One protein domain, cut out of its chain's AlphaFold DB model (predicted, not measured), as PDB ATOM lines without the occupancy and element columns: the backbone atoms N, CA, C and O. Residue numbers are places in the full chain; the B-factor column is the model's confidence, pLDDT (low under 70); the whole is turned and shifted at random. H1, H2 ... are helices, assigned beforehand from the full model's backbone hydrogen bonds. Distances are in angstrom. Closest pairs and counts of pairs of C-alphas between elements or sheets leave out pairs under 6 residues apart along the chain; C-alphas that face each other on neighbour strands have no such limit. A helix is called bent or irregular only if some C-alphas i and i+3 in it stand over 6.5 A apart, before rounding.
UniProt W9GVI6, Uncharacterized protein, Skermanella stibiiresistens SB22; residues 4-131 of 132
ATOM      1  N   GLU A   4     132.191 130.338  90.079       81.69
ATOM      2  CA  GLU A   4     133.434 129.859  89.467       81.69
ATOM      3  C   GLU A   4     134.691 130.305  90.237       81.69
ATOM      4  O   GLU A   4     135.636 129.539  90.405       81.69
ATOM      5  N   ILE A   5     134.696 131.533  90.775       81.06
ATOM      6  CA  ILE A   5     135.826 132.055  91.565       81.06
ATOM      7  C   ILE A   5     135.931 131.328  92.910       81.06
ATOM      8  O   ILE A   5     137.034 131.078  93.392       81.06
ATOM      9  N   VAL A   6     134.795 130.990  93.523       86.75
ATOM     10  CA  VAL A   6     134.758 130.265  94.801       86.75
ATOM     11  C   VAL A   6     135.261 128.835  94.616       86.75
ATOM     12  O   VAL A   6     136.046 128.358  95.433       86.75
ATOM     13  N   GLU A   7     134.857 128.178  93.530       90.12
ATOM     14  CA  GLU A   7     135.261 126.807  93.200       90.12
ATOM     15  C   GLU A   7     136.742 126.707  92.812       90.12
ATOM     16  O   GLU A   7     137.426 125.766  93.211       90.12
ATOM     17  N   ALA A   8     137.276 127.698  92.091       93.12
ATOM     18  CA  ALA A   8     138.676 127.707  91.667       93.12
ATOM     19  C   ALA A   8     139.667 128.089  92.785       93.12
ATOM     20  O   ALA A   8     140.867 127.811  92.670       93.12
ATOM     21  N   LEU A   9     139.199 128.733  93.861       94.19
ATOM     22  CA  LEU A   9     140.057 129.312  94.899       94.19
ATOM     23  C   LEU A   9     140.952 128.284  95.621       94.19
ATOM     24  O   LEU A   9     142.151 128.553  95.734       94.19
ATOM     25  N   PRO A  10     140.463 127.108  96.068       95.56
ATOM     26  CA  PRO A  10     141.322 126.108  96.703       95.56
ATOM     27  C   PRO A  10     142.472 125.653  95.796       95.56
ATOM     28  O   PRO A  10     143.617 125.582  96.238       95.56
ATOM     29  N   GLY A  11     142.195 125.427  94.507       96.88
ATOM     30  CA  GLY A  11     143.218 125.051  93.528       96.88
ATOM     31  C   GLY A  11     144.201 126.184  93.213       96.88
ATOM     32  O   GLY A  11     145.367 125.939  92.915       96.88
ATOM     33  N   ALA A  12     143.764 127.444  93.284       96.94
ATOM     34  CA  ALA A  12     144.664 128.593  93.175       96.94
ATOM     35  C   ALA A  12     145.609 128.705  94.385       96.94
ATOM     36  O   ALA A  12     146.791 128.976  94.194       96.94
ATOM     37  N   ILE A  13     145.110 128.455  95.601       97.94
ATOM     38  CA  ILE A  13     145.919 128.443  96.831       97.94
ATOM     39  C   ILE A  13     146.935 127.302  96.805       97.94
ATOM     40  O   ILE A  13     148.099 127.536  97.110       97.94
ATOM     41  N   ALA A  14     146.518 126.091  96.418       97.81
ATOM     42  CA  ALA A  14     147.419 124.943  96.313       97.81
ATOM     43  C   ALA A  14     148.596 125.247  95.374       97.81
ATOM     44  O   ALA A  14     149.744 125.169  95.793       97.81
ATOM     45  N   ARG A  15     148.311 125.750  94.167       97.44
ATOM     46  CA  ARG A  15     149.355 126.158  93.215       97.44
ATOM     47  C   ARG A  15     150.265 127.258  93.757       97.44
ATOM     48  O   ARG A  15     151.470 127.171  93.599       97.44
ATOM     49  N   ALA A  16     149.712 128.268  94.427       97.50
ATOM     50  CA  ALA A  16     150.524 129.332  95.020       97.50
ATOM     51  C   ALA A  16     151.437 128.826  96.157       97.50
ATOM     52  O   ALA A  16     152.495 129.405  96.386       97.50
ATOM     53  N   ARG A  17     151.046 127.756  96.863       97.88
ATOM     54  CA  ARG A  17     151.904 127.074  97.845       97.88
ATOM     55  C   ARG A  17     152.984 126.245  97.165       97.88
ATOM     56  O   ARG A  17     154.128 126.315  97.594       97.88
ATOM     57  N   ASP A  18     152.638 125.530  96.100       97.19
ATOM     58  CA  ASP A  18     153.603 124.760  95.308       97.19
ATOM     59  C   ASP A  18     154.658 125.681  94.669       97.19
ATOM     60  O   ASP A  18     155.847 125.378  94.712       97.19
ATOM     61  N   ASP A  19     154.251 126.859  94.180       97.06
ATOM     62  CA  ASP A  19     155.146 127.908  93.661       97.06
ATOM     63  C   ASP A  19     156.135 128.432  94.728       97.06
ATOM     64  O   ASP A  19     157.149 129.050  94.387       97.06
ATOM     65  N   LEU A  20     155.833 128.227  96.016       97.81
ATOM     66  CA  LEU A  20     156.650 128.612  97.170       97.81
ATOM     67  C   LEU A  20     157.354 127.420  97.840       97.81
ATOM     68  O   LEU A  20     158.041 127.614  98.842       97.81
ATOM     69  N   ALA A  21     157.184 126.201  97.322       96.75
ATOM     70  CA  ALA A  21     157.748 125.004  97.928       96.75
ATOM     71  C   ALA A  21     159.280 125.061  97.946       96.75
ATOM     72  O   ALA A  21     159.910 125.438  96.957       96.75
ATOM     73  N   ALA A  22     159.869 124.659  99.072       96.94
ATOM     74  CA  ALA A  22     161.313 124.647  99.266       96.94
ATOM     75  C   ALA A  22     162.032 123.777  98.219       96.94
ATOM     76  O   ALA A  22     161.498 122.781  97.720       96.94
ATOM     77  N   GLY A  23     163.256 124.177  97.891       96.31
ATOM     78  CA  GLY A  23     164.179 123.421  97.061       96.31
ATOM     79  C   GLY A  23     164.879 122.290  97.819       96.31
ATOM     80  O   GLY A  23     164.463 121.862  98.893       96.31
ATOM     81  N   ASP A  24     165.961 121.791  97.223       96.94
ATOM     82  CA  ASP A  24     166.749 120.677  97.752       96.94
ATOM     83  C   ASP A  24     168.094 121.179  98.319       96.94
ATOM     84  O   ASP A  24     168.910 121.705  97.552       96.94
ATOM     85  N   PRO A  25     168.367 120.998  99.627       97.56
ATOM     86  CA  PRO A  25     169.656 121.331 100.236       97.56
ATOM     87  C   PRO A  25     170.858 120.669  99.553       97.56
ATOM     88  O   PRO A  25     171.910 121.297  99.421       97.56
ATOM     89  N   ALA A  26     170.716 119.430  99.069       97.56
ATOM     90  CA  ALA A  26     171.808 118.722  98.406       97.56
ATOM     91  C   ALA A  26     172.176 119.379  97.065       97.56
ATOM     92  O   ALA A  26     173.356 119.487  96.722       97.56
ATOM     93  N   GLU A  27     171.179 119.880  96.327       98.12
ATOM     94  CA  GLU A  27     171.395 120.644  95.096       98.12
ATOM     95  C   GLU A  27     172.130 121.961  95.374       98.12
ATOM     96  O   GLU A  27     173.062 122.311  94.644       98.12
ATOM     97  N   VAL A  28     171.746 122.678  96.434       97.88
ATOM     98  CA  VAL A  28     172.407 123.925  96.848       97.88
ATOM     99  C   VAL A  28     173.871 123.661  97.201       97.88
ATOM    100  O   VAL A  28     174.761 124.293  96.628       97.88
ATOM    101  N   LEU A  29     174.138 122.691  98.080       97.19
ATOM    102  CA  LEU A  29     175.493 122.351  98.513       97.19
ATOM    103  C   LEU A  29     176.390 121.949  97.332       97.19
ATOM    104  O   LEU A  29     177.519 122.433  97.209       97.19
ATOM    105  N   ALA A  30     175.884 121.107  96.425       97.69
ATOM    106  CA  ALA A  30     176.619 120.693  95.232       97.69
ATOM    107  C   ALA A  30     176.947 121.886  94.316       97.69
ATOM    108  O   ALA A  30     178.063 121.992  93.790       97.69
ATOM    109  N   ALA A  31     176.003 122.816  94.148       97.31
ATOM    110  CA  ALA A  31     176.188 124.012  93.335       97.31
ATOM    111  C   ALA A  31     177.228 124.973  93.940       97.31
ATOM    112  O   ALA A  31     178.115 125.442  93.219       97.31
ATOM    113  N   LEU A  32     177.177 125.221  95.254       96.31
ATOM    114  CA  LEU A  32     178.156 126.058  95.960       96.31
ATOM    115  C   LEU A  32     179.559 125.446  95.923       96.31
ATOM    116  O   LEU A  32     180.522 126.139  95.596       96.31
ATOM    117  N   THR A  33     179.666 124.135  96.149       95.88
ATOM    118  CA  THR A  33     180.932 123.391  96.048       95.88
ATOM    119  C   THR A  33     181.534 123.513  94.649       95.88
ATOM    120  O   THR A  33     182.731 123.766  94.488       95.88
ATOM    121  N   THR A  34     180.697 123.398  93.614       96.62
ATOM    122  CA  THR A  34     181.111 123.550  92.212       96.62
ATOM    123  C   THR A  34     181.594 124.970  91.917       96.62
ATOM    124  O   THR A  34     182.625 125.158  91.269       96.62
ATOM    125  N   LEU A  35     180.868 125.981  92.398       95.25
ATOM    126  CA  LEU A  35     181.229 127.384  92.224       95.25
ATOM    127  C   LEU A  35     182.559 127.716  92.910       95.25
ATOM    128  O   LEU A  35     183.428 128.323  92.277       95.25
ATOM    129  N   ALA A  36     182.726 127.294  94.165       94.50
ATOM    130  CA  ALA A  36     183.944 127.501  94.939       94.50
ATOM    131  C   ALA A  36     185.146 126.841  94.252       94.50
ATOM    132  O   ALA A  36     186.145 127.508  93.984       94.50
ATOM    133  N   SER A  37     184.994 125.579  93.835       94.62
ATOM    134  CA  SER A  37     186.036 124.827  93.126       94.62
ATOM    135  C   SER A  37     186.446 125.497  91.812       94.62
ATOM    136  O   SER A  37     187.631 125.651  91.531       94.62
ATOM    137  N   ARG A  38     185.476 125.944  91.002       93.88
ATOM    138  CA  ARG A  38     185.760 126.561  89.697       93.88
ATOM    139  C   ARG A  38     186.422 127.933  89.814       93.88
ATOM    140  O   ARG A  38     187.166 128.321  88.917       93.88
ATOM    141  N   ARG A  39     186.118 128.686  90.873       91.25
ATOM    142  CA  ARG A  39     186.644 130.044  91.086       91.25
ATOM    143  C   ARG A  39     187.819 130.105  92.062       91.25
ATOM    144  O   ARG A  39     188.367 131.185  92.260       91.25
ATOM    145  N   GLY A  40     188.228 128.967  92.624       91.56
ATOM    146  CA  GLY A  40     189.339 128.880  93.572       91.56
ATOM    147  C   GLY A  40     189.037 129.536  94.920       91.56
ATOM    148  O   GLY A  40     189.951 130.049  95.561       91.56
ATOM    149  N   PHE A  41     187.769 129.565  95.336       91.56
ATOM    150  CA  PHE A  41     187.398 130.072  96.654       91.56
ATOM    151  C   PHE A  41     187.486 128.961  97.704       91.56
ATOM    152  O   PHE A  41     187.088 127.831  97.413       91.56
ATOM    153  N   PRO A  42     187.952 129.268  98.927       90.19
ATOM    154  CA  PRO A  42     187.764 128.364 100.048       90.19
ATOM    155  C   PRO A  42     186.262 128.243 100.326       90.19
ATOM    156  O   PRO A  42     185.554 129.251 100.399       90.19
ATOM    157  N   LEU A  43     185.782 127.009 100.445       88.44
ATOM    158  CA  LEU A  43     184.438 126.748 100.938       88.44
ATOM    159  C   LEU A  43     184.511 126.707 102.472       88.44
ATOM    160  O   LEU A  43     185.385 126.002 102.982       88.44
ATOM    161  N   PRO A  44     183.657 127.445 103.199       83.62
ATOM    162  CA  PRO A  44     183.548 127.276 104.644       83.62
ATOM    163  C   PRO A  44     183.182 125.820 104.961       83.62
ATOM    164  O   PRO A  44     182.329 125.251 104.286       83.62
ATOM    165  N   ASP A  45     183.830 125.206 105.944       78.81
ATOM    166  CA  ASP A  45     183.574 123.828 106.388       78.81
ATOM    167  C   ASP A  45     182.888 123.784 107.764       78.81
ATOM    168  O   ASP A  45     183.000 122.808 108.505       78.81
ATOM    169  N   ASP A  46     182.165 124.853 108.095       85.81
ATOM    170  CA  ASP A  46     181.564 125.099 109.398       85.81
ATOM    171  C   ASP A  46     180.051 125.385 109.311       85.81
ATOM    172  O   ASP A  46     179.412 125.300 108.258       85.81
ATOM    173  N   LEU A  47     179.478 125.761 110.457       91.75
ATOM    174  CA  LEU A  47     178.073 126.135 110.614       91.75
ATOM    175  C   LEU A  47     177.619 127.229 109.627       91.75
ATOM    176  O   LEU A  47     176.434 127.301 109.308       91.75
ATOM    177  N   ALA A  48     178.524 128.083 109.135       90.00
ATOM    178  CA  ALA A  48     178.146 129.132 108.195       90.00
ATOM    179  C   ALA A  48     177.665 128.537 106.863       90.00
ATOM    180  O   ALA A  48     176.643 128.977 106.339       90.00
ATOM    181  N   LEU A  49     178.336 127.494 106.355       93.19
ATOM    182  CA  LEU A  49     177.900 126.813 105.132       93.19
ATOM    183  C   LEU A  49     176.549 126.117 105.329       93.19
ATOM    184  O   LEU A  49     175.704 126.162 104.436       93.19
ATOM    185  N   GLU A  50     176.337 125.482 106.482       94.94
ATOM    186  CA  GLU A  50     175.073 124.803 106.787       94.94
ATOM    187  C   GLU A  50     173.895 125.786 106.792       94.94
ATOM    188  O   GLU A  50     172.880 125.531 106.141       94.94
ATOM    189  N   LEU A  51     174.056 126.941 107.448       95.94
ATOM    190  CA  LEU A  51     173.036 127.992 107.492       95.94
ATOM    191  C   LEU A  51     172.780 128.603 106.111       95.94
ATOM    192  O   LEU A  51     171.629 128.829 105.736       95.94
ATOM    193  N   ASP A  52     173.834 128.840 105.332       95.94
ATOM    194  CA  ASP A  52     173.710 129.336 103.963       95.94
ATOM    195  C   ASP A  52     172.907 128.359 103.092       95.94
ATOM    196  O   ASP A  52     171.995 128.768 102.362       95.94
ATOM    197  N   VAL A  53     173.205 127.059 103.194       97.19
ATOM    198  CA  VAL A  53     172.484 125.998 102.482       97.19
ATOM    199  C   VAL A  53     171.026 125.934 102.927       97.19
ATOM    200  O   VAL A  53     170.147 125.889 102.066       97.19
ATOM    201  N   GLU A  54     170.751 125.972 104.231       97.62
ATOM    202  CA  GLU A  54     169.389 125.956 104.775       97.62
ATOM    203  C   GLU A  54     168.562 127.131 104.238       97.62
ATOM    204  O   GLU A  54     167.459 126.942 103.716       97.62
ATOM    205  N   VAL A  55     169.114 128.347 104.290       98.06
ATOM    206  CA  VAL A  55     168.416 129.551 103.827       98.06
ATOM    207  C   VAL A  55     168.123 129.485 102.329       98.06
ATOM    208  O   VAL A  55     167.008 129.805 101.911       98.06
ATOM    209  N   MET A  56     169.100 129.079 101.514       98.38
ATOM    210  CA  MET A  56     168.936 129.005 100.059       98.38
ATOM    211  C   MET A  56     168.027 127.850  99.628       98.38
ATOM    212  O   MET A  56     167.259 127.999  98.676       98.38
ATOM    213  N   ALA A  57     168.059 126.724 100.342       98.19
ATOM    214  CA  ALA A  57     167.150 125.605 100.119       98.19
ATOM    215  C   ALA A  57     165.705 125.946 100.503       98.19
ATOM    216  O   ALA A  57     164.772 125.394  99.927       98.19
ATOM    217  N   GLY A  58     165.498 126.903 101.412       98.12
ATOM    218  CA  GLY A  58     164.178 127.443 101.734       98.12
ATOM    219  C   GLY A  58     163.512 128.223 100.593       98.12
ATOM    220  O   GLY A  58     162.330 128.553 100.690       98.12
ATOM    221  N   TRP A  59     164.231 128.539  99.511       98.44
ATOM    222  CA  TRP A  59     163.659 129.216  98.345       98.44
ATOM    223  C   TRP A  59     163.062 128.225  97.341       98.44
ATOM    224  O   TRP A  59     163.533 127.090  97.242       98.44
ATOM    225  N   PRO A  60     162.093 128.662  96.512       98.50
ATOM    226  CA  PRO A  60     161.602 127.862  95.401       98.50
ATOM    227  C   PRO A  60     162.735 127.438  94.481       98.50
ATOM    228  O   PRO A  60     163.551 128.264  94.062       98.50
ATOM    229  N   ARG A  61     162.782 126.143  94.152       97.69
ATOM    230  CA  ARG A  61     163.872 125.538  93.370       97.69
ATOM    231  C   ARG A  61     164.157 126.289  92.068       97.69
ATOM    232  O   ARG A  61     165.313 126.439  91.673       97.69
ATOM    233  N   ASP A  62     163.113 126.742  91.381       98.25
ATOM    234  CA  ASP A  62     163.232 127.479  90.125       98.25
ATOM    235  C   ASP A  62     163.860 128.869  90.327       98.25
ATOM    236  O   ASP A  62     164.761 129.252  89.573       98.25
ATOM    237  N   LEU A  63     163.462 129.584  91.384       98.44
ATOM    238  CA  LEU A  63     164.059 130.865  91.759       98.44
ATOM    239  C   LEU A  63     165.509 130.685  92.207       98.44
ATOM    240  O   LEU A  63     166.378 131.411  91.725       98.44
ATOM    241  N   TRP A  64     165.807 129.681  93.034       98.44
ATOM    242  CA  TRP A  64     167.182 129.366  93.415       98.44
ATOM    243  C   TRP A  64     168.077 129.161  92.184       98.44
ATOM    244  O   TRP A  64     169.096 129.835  92.037       98.44
ATOM    245  N   ARG A  65     167.667 128.308  91.236       98.19
ATOM    246  CA  ARG A  65     168.421 128.071  89.990       98.19
ATOM    247  C   ARG A  65     168.654 129.347  89.188       98.19
ATOM    248  O   ARG A  65     169.729 129.522  88.611       98.19
ATOM    249  N   ARG A  66     167.663 130.240  89.144       98.31
ATOM    250  CA  ARG A  66     167.781 131.542  88.479       98.31
ATOM    251  C   ARG A  66     168.804 132.437  89.178       98.31
ATOM    252  O   ARG A  66     169.663 133.000  88.502       98.31
ATOM    253  N   ALA A  67     168.751 132.533  90.507       98.38
ATOM    254  CA  ALA A  67     169.726 133.285  91.293       98.38
ATOM    255  C   ALA A  67     171.144 132.724  91.126       98.38
ATOM    256  O   ALA A  67     172.080 133.484  90.878       98.38
ATOM    257  N   PHE A  68     171.296 131.399  91.187       98.25
ATOM    258  CA  PHE A  68     172.579 130.737  90.980       98.25
ATOM    259  C   PHE A  68     173.158 131.044  89.598       98.25
ATOM    260  O   PHE A  68     174.323 131.415  89.498       98.25
ATOM    261  N   ARG A  69     172.347 130.964  88.533       98.19
ATOM    262  CA  ARG A  69     172.783 131.320  87.174       98.19
ATOM    263  C   ARG A  69     173.245 132.775  87.085       98.19
ATOM    264  O   ARG A  69     174.307 133.038  86.530       98.19
ATOM    265  N   ALA A  70     172.492 133.705  87.668       97.75
ATOM    266  CA  ALA A  70     172.863 135.117  87.658       97.75
ATOM    267  C   ALA A  70     174.209 135.363  88.365       97.75
ATOM    268  O   ALA A  70     175.074 136.061  87.833       97.75
ATOM    269  N   VAL A  71     174.437 134.731  89.521       97.56
ATOM    270  CA  VAL A  71     175.729 134.783  90.225       97.56
ATOM    271  C   VAL A  71     176.838 134.126  89.399       97.56
ATOM    272  O   VAL A  71     177.925 134.688  89.256       97.56
ATOM    273  N   TRP A  72     176.562 132.970  88.802       96.19
ATOM    274  CA  TRP A  72     177.510 132.250  87.958       96.19
ATOM    275  C   TRP A  72     178.019 133.098  86.787       96.19
ATOM    276  O   TRP A  72     179.208 133.057  86.471       96.19
ATOM    277  N   GLU A  73     177.135 133.882  86.174       95.31
ATOM    278  CA  GLU A  73     177.436 134.710  85.005       95.31
ATOM    279  C   GLU A  73     178.041 136.072  85.372       95.31
ATOM    280  O   GLU A  73     178.932 136.548  84.673       95.31
ATOM    281  N   GLN A  74     177.583 136.703  86.457       93.62
ATOM    282  CA  GLN A  74     177.803 138.141  86.682       93.62
ATOM    283  C   GLN A  74     178.619 138.469  87.936       93.62
ATOM    284  O   GLN A  74     179.055 139.607  88.111       93.62
ATOM    285  N   PHE A  75     178.811 137.519  88.853       91.44
ATOM    286  CA  PHE A  75     179.489 137.813  90.112       91.44
ATOM    287  C   PHE A  75     180.980 138.092  89.890       91.44
ATOM    288  O   PHE A  75     181.691 137.242  89.351       91.44
ATOM    289  N   ALA A  76     181.456 139.253  90.342       90.25
ATOM    290  CA  ALA A  76     182.803 139.753  90.049       90.25
ATOM    291  C   ALA A  76     183.670 140.011  91.297       90.25
ATOM    292  O   ALA A  76     184.801 140.482  91.177       90.25
ATOM    293  N   TYR A  77     183.161 139.732  92.499       88.25
ATOM    294  CA  TYR A  77     183.907 139.981  93.732       88.25
ATOM    295  C   TYR A  77     184.946 138.885  94.007       88.25
ATOM    296  O   TYR A  77     184.822 137.748  93.555       88.25
ATOM    297  N   ARG A  78     185.973 139.232  94.793       89.12
ATOM    298  CA  ARG A  78     187.086 138.341  95.179       89.12
ATOM    299  C   ARG A  78     186.790 137.490  96.426       89.12
ATOM    300  O   ARG A  78     187.711 137.134  97.151       89.12
ATOM    301  N   ARG A  79     185.517 137.204  96.695       91.38
ATOM    302  CA  ARG A  79     185.059 136.360  97.809       91.38
ATOM    303  C   ARG A  79     184.043 135.341  97.313       91.38
ATOM    304  O   ARG A  79     183.478 135.532  96.238       91.38
ATOM    305  N   LEU A  80     183.771 134.307  98.104       91.50
ATOM    306  CA  LEU A  80     182.619 133.447  97.850       91.50
ATOM    307  C   LEU A  80     181.329 134.297  97.927       91.50
ATOM    308  O   LEU A  80     181.233 135.154  98.814       91.50
ATOM    309  N   PRO A  81     180.370 134.136  96.996       94.25
ATOM    310  CA  PRO A  81     179.077 134.800  97.104       94.25
ATOM    311  C   PRO A  81     178.347 134.365  98.371       94.25
ATOM    312  O   PRO A  81     178.340 133.186  98.710       94.25
ATOM    313  N   GLU A  82     177.709 135.323  99.027       94.38
ATOM    314  CA  GLU A  82     176.904 135.112 100.226       94.38
ATOM    315  C   GLU A  82     175.428 135.012  99.831       94.38
ATOM    316  O   GLU A  82     175.033 135.426  98.737       94.38
ATOM    317  N   VAL A  83     174.576 134.548 100.746       96.88
ATOM    318  CA  VAL A  83     173.117 134.458 100.552       96.88
ATOM    319  C   VAL A  83     172.520 135.737  99.946       96.88
ATOM    320  O   VAL A  83     171.676 135.668  99.048       96.88
ATOM    321  N   ALA A  84     172.968 136.917 100.386       96.81
ATOM    322  CA  ALA A  84     172.485 138.203  99.878       96.81
ATOM    323  C   ALA A  84     172.773 138.413  98.376       96.81
ATOM    324  O   ALA A  84     171.944 138.988  97.662       96.81
ATOM    325  N   ASP A  85     173.904 137.906  97.877       97.44
ATOM    326  CA  ASP A  85     174.297 138.012  96.468       97.44
ATOM    327  C   ASP A  85     173.400 137.182  95.549       97.44
ATOM    328  O   ASP A  85     173.186 137.555  94.397       97.44
ATOM    329  N   PHE A  86     172.846 136.083  96.059       98.25
ATOM    330  CA  PHE A  86     171.830 135.302  95.360       98.25
ATOM    331  C   PHE A  86     170.449 135.943  95.516       98.25
ATOM    332  O   PHE A  86     169.750 136.166  94.525       98.25
ATOM    333  N   ARG A  87     170.077 136.313  96.749       97.88
ATOM    334  CA  ARG A  87     168.754 136.859  97.078       97.88
ATOM    335  C   ARG A  87     168.418 138.107  96.273       97.88
ATOM    336  O   ARG A  87     167.280 138.242  95.831       97.88
ATOM    337  N   ARG A  88     169.386 138.993  96.016       97.56
ATOM    338  CA  ARG A  88     169.172 140.207  95.202       97.56
ATOM    339  C   ARG A  88     168.587 139.921  93.811       97.56
ATOM    340  O   ARG A  88     167.932 140.786  93.248       97.56
ATOM    341  N   HIS A  89     168.810 138.723  93.260       98.12
ATOM    342  CA  HIS A  89     168.310 138.328  91.941       98.12
ATOM    343  C   HIS A  89     166.896 137.737  91.967       98.12
ATOM    344  O   HIS A  89     166.336 137.478  90.903       98.12
ATOM    345  N   ILE A  90     166.331 137.461  93.147       98.38
ATOM    346  CA  ILE A  90     165.027 136.789  93.309       98.38
ATOM    347  C   ILE A  90     164.112 137.427  94.352       98.38
ATOM    348  O   ILE A  90     163.011 136.934  94.571       98.38
ATOM    349  N   ALA A  91     164.552 138.504  95.004       98.12
ATOM    350  CA  ALA A  91     163.810 139.137  96.087       98.12
ATOM    351  C   ALA A  91     162.408 139.590  95.654       98.12
ATOM    352  O   ALA A  91     161.447 139.330  96.369       98.12
ATOM    353  N   GLU A  92     162.287 140.218  94.483       98.31
ATOM    354  CA  GLU A  92     161.004 140.707  93.973       98.31
ATOM    355  C   GLU A  92     160.030 139.558  93.681       98.31
ATOM    356  O   GLU A  92     158.912 139.564  94.188       98.31
ATOM    357  N   ASP A  93     160.472 138.516  92.974       98.38
ATOM    358  CA  ASP A  93     159.643 137.345  92.675       98.38
ATOM    359  C   ASP A  93     159.205 136.580  93.929       98.38
ATOM    360  O   ASP A  93     158.077 136.092  93.998       98.38
ATOM    361  N   LEU A  94     160.082 136.469  94.934       98.12
ATOM    362  CA  LEU A  94     159.734 135.865  96.221       98.12
ATOM    363  C   LEU A  94     158.606 136.644  96.906       98.12
ATOM    364  O   LEU A  94     157.621 136.045  97.345       98.12
ATOM    365  N   GLU A  95     158.733 137.971  96.984       98.19
ATOM    366  CA  GLU A  95     157.700 138.812  97.591       98.19
ATOM    367  C   GLU A  95     156.409 138.806  96.765       98.19
ATOM    368  O   GLU A  95     155.324 138.751  97.341       98.19
ATOM    369  N   GLU A  96     156.485 138.775  95.431       98.38
ATOM    370  CA  GLU A  96     155.302 138.672  94.574       98.38
ATOM    371  C   GLU A  96     154.540 137.362  94.816       98.38
ATOM    372  O   GLU A  96     153.315 137.382  95.001       98.38
ATOM    373  N   ARG A  97     155.248 136.224  94.865       98.25
ATOM    374  CA  ARG A  97     154.645 134.909  95.144       98.25
ATOM    375  C   ARG A  97     154.023 134.864  96.535       98.25
ATOM    376  O   ARG A  97     152.887 134.404  96.670       98.25
ATOM    377  N   ARG A  98     154.710 135.395  97.552       98.06
ATOM    378  CA  ARG A  98     154.169 135.455  98.918       98.06
ATOM    379  C   ARG A  98     152.937 136.350  98.999       98.06
ATOM    380  O   ARG A  98     151.888 135.901  99.451       98.06
ATOM    381  N   ALA A  99     153.008 137.553  98.438       98.19
ATOM    382  CA  ALA A  99     151.876 138.469  98.400       98.19
ATOM    383  C   ALA A  99     150.683 137.881  97.624       98.19
ATOM    384  O   ALA A  99     149.526 138.134  97.965       98.19
ATOM    385  N   ARG A 100     150.930 137.085  96.576       98.06
ATOM    386  CA  ARG A 100     149.875 136.358  95.858       98.06
ATOM    387  C   ARG A 100     149.188 135.336  96.760       98.06
ATOM    388  O   ARG A 100     147.956 135.319  96.776       98.06
ATOM    389  N   LEU A 101     149.942 134.523  97.497       98.12
ATOM    390  CA  LEU A 101     149.374 133.564  98.445       98.12
ATOM    391  C   LEU A 101     148.561 134.279  99.536       98.12
ATOM    392  O   LEU A 101     147.401 133.929  99.750       98.12
ATOM    393  N   ASP A 102     149.100 135.350 100.121       98.12
ATOM    394  CA  ASP A 102     148.427 136.132 101.167       98.12
ATOM    395  C   ASP A 102     147.094 136.728 100.687       98.12
ATOM    396  O   ASP A 102     146.088 136.713 101.406       98.12
ATOM    397  N   ARG A 103     147.048 137.227  99.443       97.81
ATOM    398  CA  ARG A 103     145.808 137.725  98.824       97.81
ATOM    399  C   ARG A 103     144.766 136.616  98.666       97.81
ATOM    400  O   ARG A 103     143.584 136.859  98.923       97.81
ATOM    401  N   LEU A 104     145.184 135.419  98.254       97.62
ATOM    402  CA  LEU A 104     144.285 134.274  98.084       97.62
ATOM    403  C   LEU A 104     143.755 133.768  99.431       97.62
ATOM    404  O   LEU A 104     142.550 133.545  99.568       97.62
ATOM    405  N   ASP A 105     144.614 133.658 100.444       96.81
ATOM    406  CA  ASP A 105     144.199 133.262 101.791       96.81
ATOM    407  C   ASP A 105     143.280 134.315 102.434       96.81
ATOM    408  O   ASP A 105     142.254 133.975 103.028       96.81
ATOM    409  N   SER A 106     143.551 135.603 102.213       96.69
ATOM    410  CA  SER A 106     142.655 136.689 102.632       96.69
ATOM    411  C   SER A 106     141.270 136.579 101.987       96.69
ATOM    412  O   SER A 106     140.250 136.814 102.641       96.69
ATOM    413  N   LEU A 107     141.204 136.220 100.701       95.62
ATOM    414  CA  LEU A 107     139.936 136.010 100.002       95.62
ATOM    415  C   LEU A 107     139.171 134.805 100.567       95.62
ATOM    416  O   LEU A 107     137.959 134.897 100.776       95.62
ATOM    417  N   ARG A 108     139.879 133.709 100.864       95.56
ATOM    418  CA  ARG A 108     139.312 132.504 101.487       95.56
ATOM    419  C   ARG A 108     138.661 132.828 102.831       95.56
ATOM    420  O   ARG A 108     137.503 132.475 103.042       95.56
ATOM    421  N   LEU A 109     139.358 133.558 103.701       95.69
ATOM    422  CA  LEU A 109     138.845 133.943 105.022       95.69
ATOM    423  C   LEU A 109     137.611 134.854 104.932       95.69
ATOM    424  O   LEU A 109     136.644 134.686 105.679       95.69
ATOM    425  N   LYS A 110     137.597 135.799 103.982       94.69
ATOM    426  CA  LYS A 110     136.423 136.656 103.738       94.69
ATOM    427  C   LYS A 110     135.206 135.839 103.307       94.69
ATOM    428  O   LYS A 110     134.099 136.091 103.780       94.69
ATOM    429  N   LEU A 111     135.401 134.853 102.432       92.75
ATOM    430  CA  LEU A 111     134.336 133.952 101.990       92.75
ATOM    431  C   LEU A 111     133.775 133.100 103.127       92.75
ATOM    432  O   LEU A 111     132.556 132.987 103.269       92.75
ATOM    433  N   GLU A 112     134.656 132.543 103.949       92.81
ATOM    434  CA  GLU A 112     134.290 131.768 105.133       92.81
ATOM    435  C   GLU A 112     133.466 132.608 106.117       92.81
ATOM    436  O   GLU A 112     132.391 132.189 106.547       92.81
ATOM    437  N   THR A 113     133.889 133.851 106.359       94.81
ATOM    438  CA  THR A 113     133.157 134.810 107.201       94.81
ATOM    439  C   THR A 113     131.740 135.066 106.677       94.81
ATOM    440  O   THR A 113     130.772 135.043 107.441       94.81
ATOM    441  N   VAL A 114     131.583 135.284 105.365       92.75
ATOM    442  CA  VAL A 114     130.262 135.501 104.747       92.75
ATOM    443  C   VAL A 114     129.380 134.257 104.864       92.75
ATOM    444  O   VAL A 114     128.183 134.386 105.126       92.75
ATOM    445  N   ARG A 115     129.948 133.057 104.689       91.00
ATOM    446  CA  ARG A 115     129.222 131.789 104.827       91.00
ATOM    447  C   ARG A 115     128.699 131.596 106.252       91.00
ATOM    448  O   ARG A 115     127.511 131.329 106.411       91.00
ATOM    449  N   LEU A 116     129.553 131.775 107.259       93.69
ATOM    450  CA  LEU A 116     129.183 131.623 108.670       93.69
ATOM    451  C   LEU A 116     128.083 132.605 109.077       93.69
ATOM    452  O   LEU A 116     127.099 132.214 109.700       93.69
ATOM    453  N   LYS A 117     128.191 133.870 108.647       93.31
ATOM    454  CA  LYS A 117     127.160 134.876 108.923       93.31
ATOM    455  C   LYS A 117     125.791 134.463 108.372       93.31
ATOM    456  O   LYS A 117     124.794 134.580 109.076       93.31
ATOM    457  N   ARG A 118     125.739 133.940 107.140       91.94
ATOM    458  CA  ARG A 118     124.484 133.460 106.531       91.94
ATOM    459  C   ARG A 118     123.876 132.294 107.306       91.94
ATOM    460  O   ARG A 118     122.672 132.308 107.541       91.94
ATOM    461  N   GLN A 119     124.702 131.340 107.740       91.50
ATOM    462  CA  GLN A 119     124.249 130.210 108.555       91.50
ATOM    463  C   GLN A 119     123.632 130.688 109.874       91.50
ATOM    464  O   GLN A 119     122.512 130.305 110.203       91.50
ATOM    465  N   TRP A 120     124.293 131.604 110.586       91.50
ATOM    466  CA  TRP A 120     123.742 132.172 111.819       91.50
ATOM    467  C   TRP A 120     122.440 132.950 111.594       91.50
ATOM    468  O   TRP A 120     121.514 132.840 112.402       91.50
ATOM    469  N   ASP A 121     122.336 133.706 110.498       91.81
ATOM    470  CA  ASP A 121     121.117 134.440 110.138       91.81
ATOM    471  C   ASP A 121     119.943 133.495 109.809       91.81
ATOM    472  O   ASP A 121     118.780 133.818 110.073       91.81
ATOM    473  N   GLU A 122     120.215 132.331 109.220       90.69
ATOM    474  CA  GLU A 122     119.227 131.278 108.947       90.69
ATOM    475  C   GLU A 122     118.794 130.565 110.235       90.69
ATOM    476  O   GLU A 122     117.596 130.457 110.507       90.69
ATOM    477  N   GLU A 123     119.740 130.181 111.092       89.31
ATOM    478  CA  GLU A 123     119.468 129.578 112.403       89.31
ATOM    479  C   GLU A 123     118.670 130.512 113.324       89.31
ATOM    480  O   GLU A 123     117.779 130.084 114.065       89.31
ATOM    481  N   ALA A 124     118.969 131.813 113.304       87.69
ATOM    482  CA  ALA A 124     118.222 132.815 114.059       87.69
ATOM    483  C   ALA A 124     116.774 132.946 113.561       87.69
ATOM    484  O   ALA A 124     115.856 133.057 114.378       87.69
ATOM    485  N   ARG A 125     116.552 132.895 112.240       85.31
ATOM    486  CA  ARG A 125     115.206 132.915 111.642       85.31
ATOM    487  C   ARG A 125     114.417 131.647 111.971       85.31
ATOM    488  O   ARG A 125     113.277 131.763 112.414       85.31
ATOM    489  N   GLY A 126     115.032 130.469 111.863       87.00
ATOM    490  CA  GLY A 126     114.402 129.192 112.222       87.00
ATOM    491  C   GLY A 126     113.977 129.127 113.693       87.00
ATOM    492  O   GLY A 126     112.852 128.741 114.002       87.00
ATOM    493  N   ARG A 127     114.825 129.613 114.612       79.00
ATOM    494  CA  ARG A 127     114.493 129.689 116.049       79.00
ATOM    495  C   ARG A 127     113.327 130.627 116.368       79.00
ATOM    496  O   ARG A 127     112.632 130.390 117.352       79.00
ATOM    497  N   ARG A 128     113.132 131.694 115.586       72.94
ATOM    498  CA  ARG A 128     111.997 132.619 115.752       72.94
ATOM    499  C   ARG A 128     110.705 132.029 115.188       72.94
ATOM    500  O   ARG A 128     109.677 132.147 115.837       72.94
ATOM    501  N   ALA A 129     110.777 131.354 114.040       71.94
ATOM    502  CA  ALA A 129     109.624 130.712 113.411       71.94
ATOM    503  C   ALA A 129     109.073 129.523 114.220       71.94
ATOM    504  O   ALA A 129     107.872 129.314 114.231       71.94
ATOM    505  N   GLY A 130     109.923 128.777 114.937       68.25
ATOM    506  CA  GLY A 130     109.491 127.672 115.807       68.25
ATOM    507  C   GLY A 130     108.980 128.078 117.199       68.25
ATOM    508  O   GLY A 130     108.714 127.202 118.015       68.25
ATOM    509  N   ARG A 131     108.908 129.383 117.514       59.47
ATOM    510  CA  ARG A 131     108.376 129.920 118.786       59.47
ATOM    511  C   ARG A 131     107.067 130.711 118.619       59.47
ATOM    512  O   ARG A 131     106.602 131.285 119.601       59.47
TER     513      ARG A 131
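AT A GLANCE: This is residues 4 to 131 of the 132 residues of an uncharacterized protein of Skermanella stibiiresistens SB22 (UniProt W9GVI6). The model looks like a club: H2, H3, H4 and H5 make a small head at one end of a long helix, H6, which runs away from the head as a handle. H1 packs on residues 97 to 108 of H6, and beyond it residues 112 to 131 stick out free, making much of the length. The printed part has 128 residues with six named helices, H1 to H6 in order along the chain, and no named strand; the class is all helix. It is extended, with a radius of gyration of the C-alphas of 23.3 A, and spans 84 by 28 by 18 A, a rod.

HOW THE PARTS SIT: H1, residues 4 to 18, touches H6, residues 91 to 129, which meets it with residues 97 to 108 alone. Their closest C-alphas, those of Ala 16 and Leu 101, are 5.6 A apart, and they run opposite ways at a steep tilt of 40 degrees. H2, residues 25 to 39, is apart from H1 and from H6. With its residues 25 to 29 alone, H2 touches H3, residues 47 to 57, opposite ways at a steep tilt of 65 degrees; the closest C-alphas, of Pro 25 and Ala 57, are 5.0 A apart. H4, residues 61 to 74, runs the same way as H2 at a shallow tilt of 6 degrees. These two are close but not clearly touching, the closest C-alphas being those of Leu 35 and Trp 72, 7.5 A apart. H5, residues 83 to 87, touches H4, with the C-alphas of Ala 67 and Phe 86 closest at 5.0 A. H5 only just touches H3, with 3 pairs of C-alphas within 8 A, the closest being Asp 52 and Val 83 at 6.2 A. H5 and H6 meet only through their link. In H2, H3, H4, H5 and H6 every O i to N i+4 pair is within hydrogen-bond range; in H1, 9 of 11 are.

IN THESE COORDINATES: H1 begins at C-alpha 4, (133.434, 129.859, 89.467), and is 21.6 A long from first to last C-alpha; it is irregular, with C-alphas 7 and 10 at 7.0 A. H2 is 21.2 A long, H3 15.2 A, H4 19.9 A and H5 6.1 A. H6 runs 57.5 A, from C-alpha 91 at (163.810, 139.137, 96.087) to C-alpha 129 at (109.624, 130.712, 113.411).

THE WHOLE: The two C-alphas farthest apart, those of Gly 40 and Arg 131, are 84.8 A apart. Without residues 112 to 131, the body spans 56 by 24 by 16 A. The printed part has no cut. The links H3 to H4 and H5 to H6 are tight, the other three are short, and none is long. The mean pLDDT of the printed part is 93.9, and residues 130 to 131 are under 70.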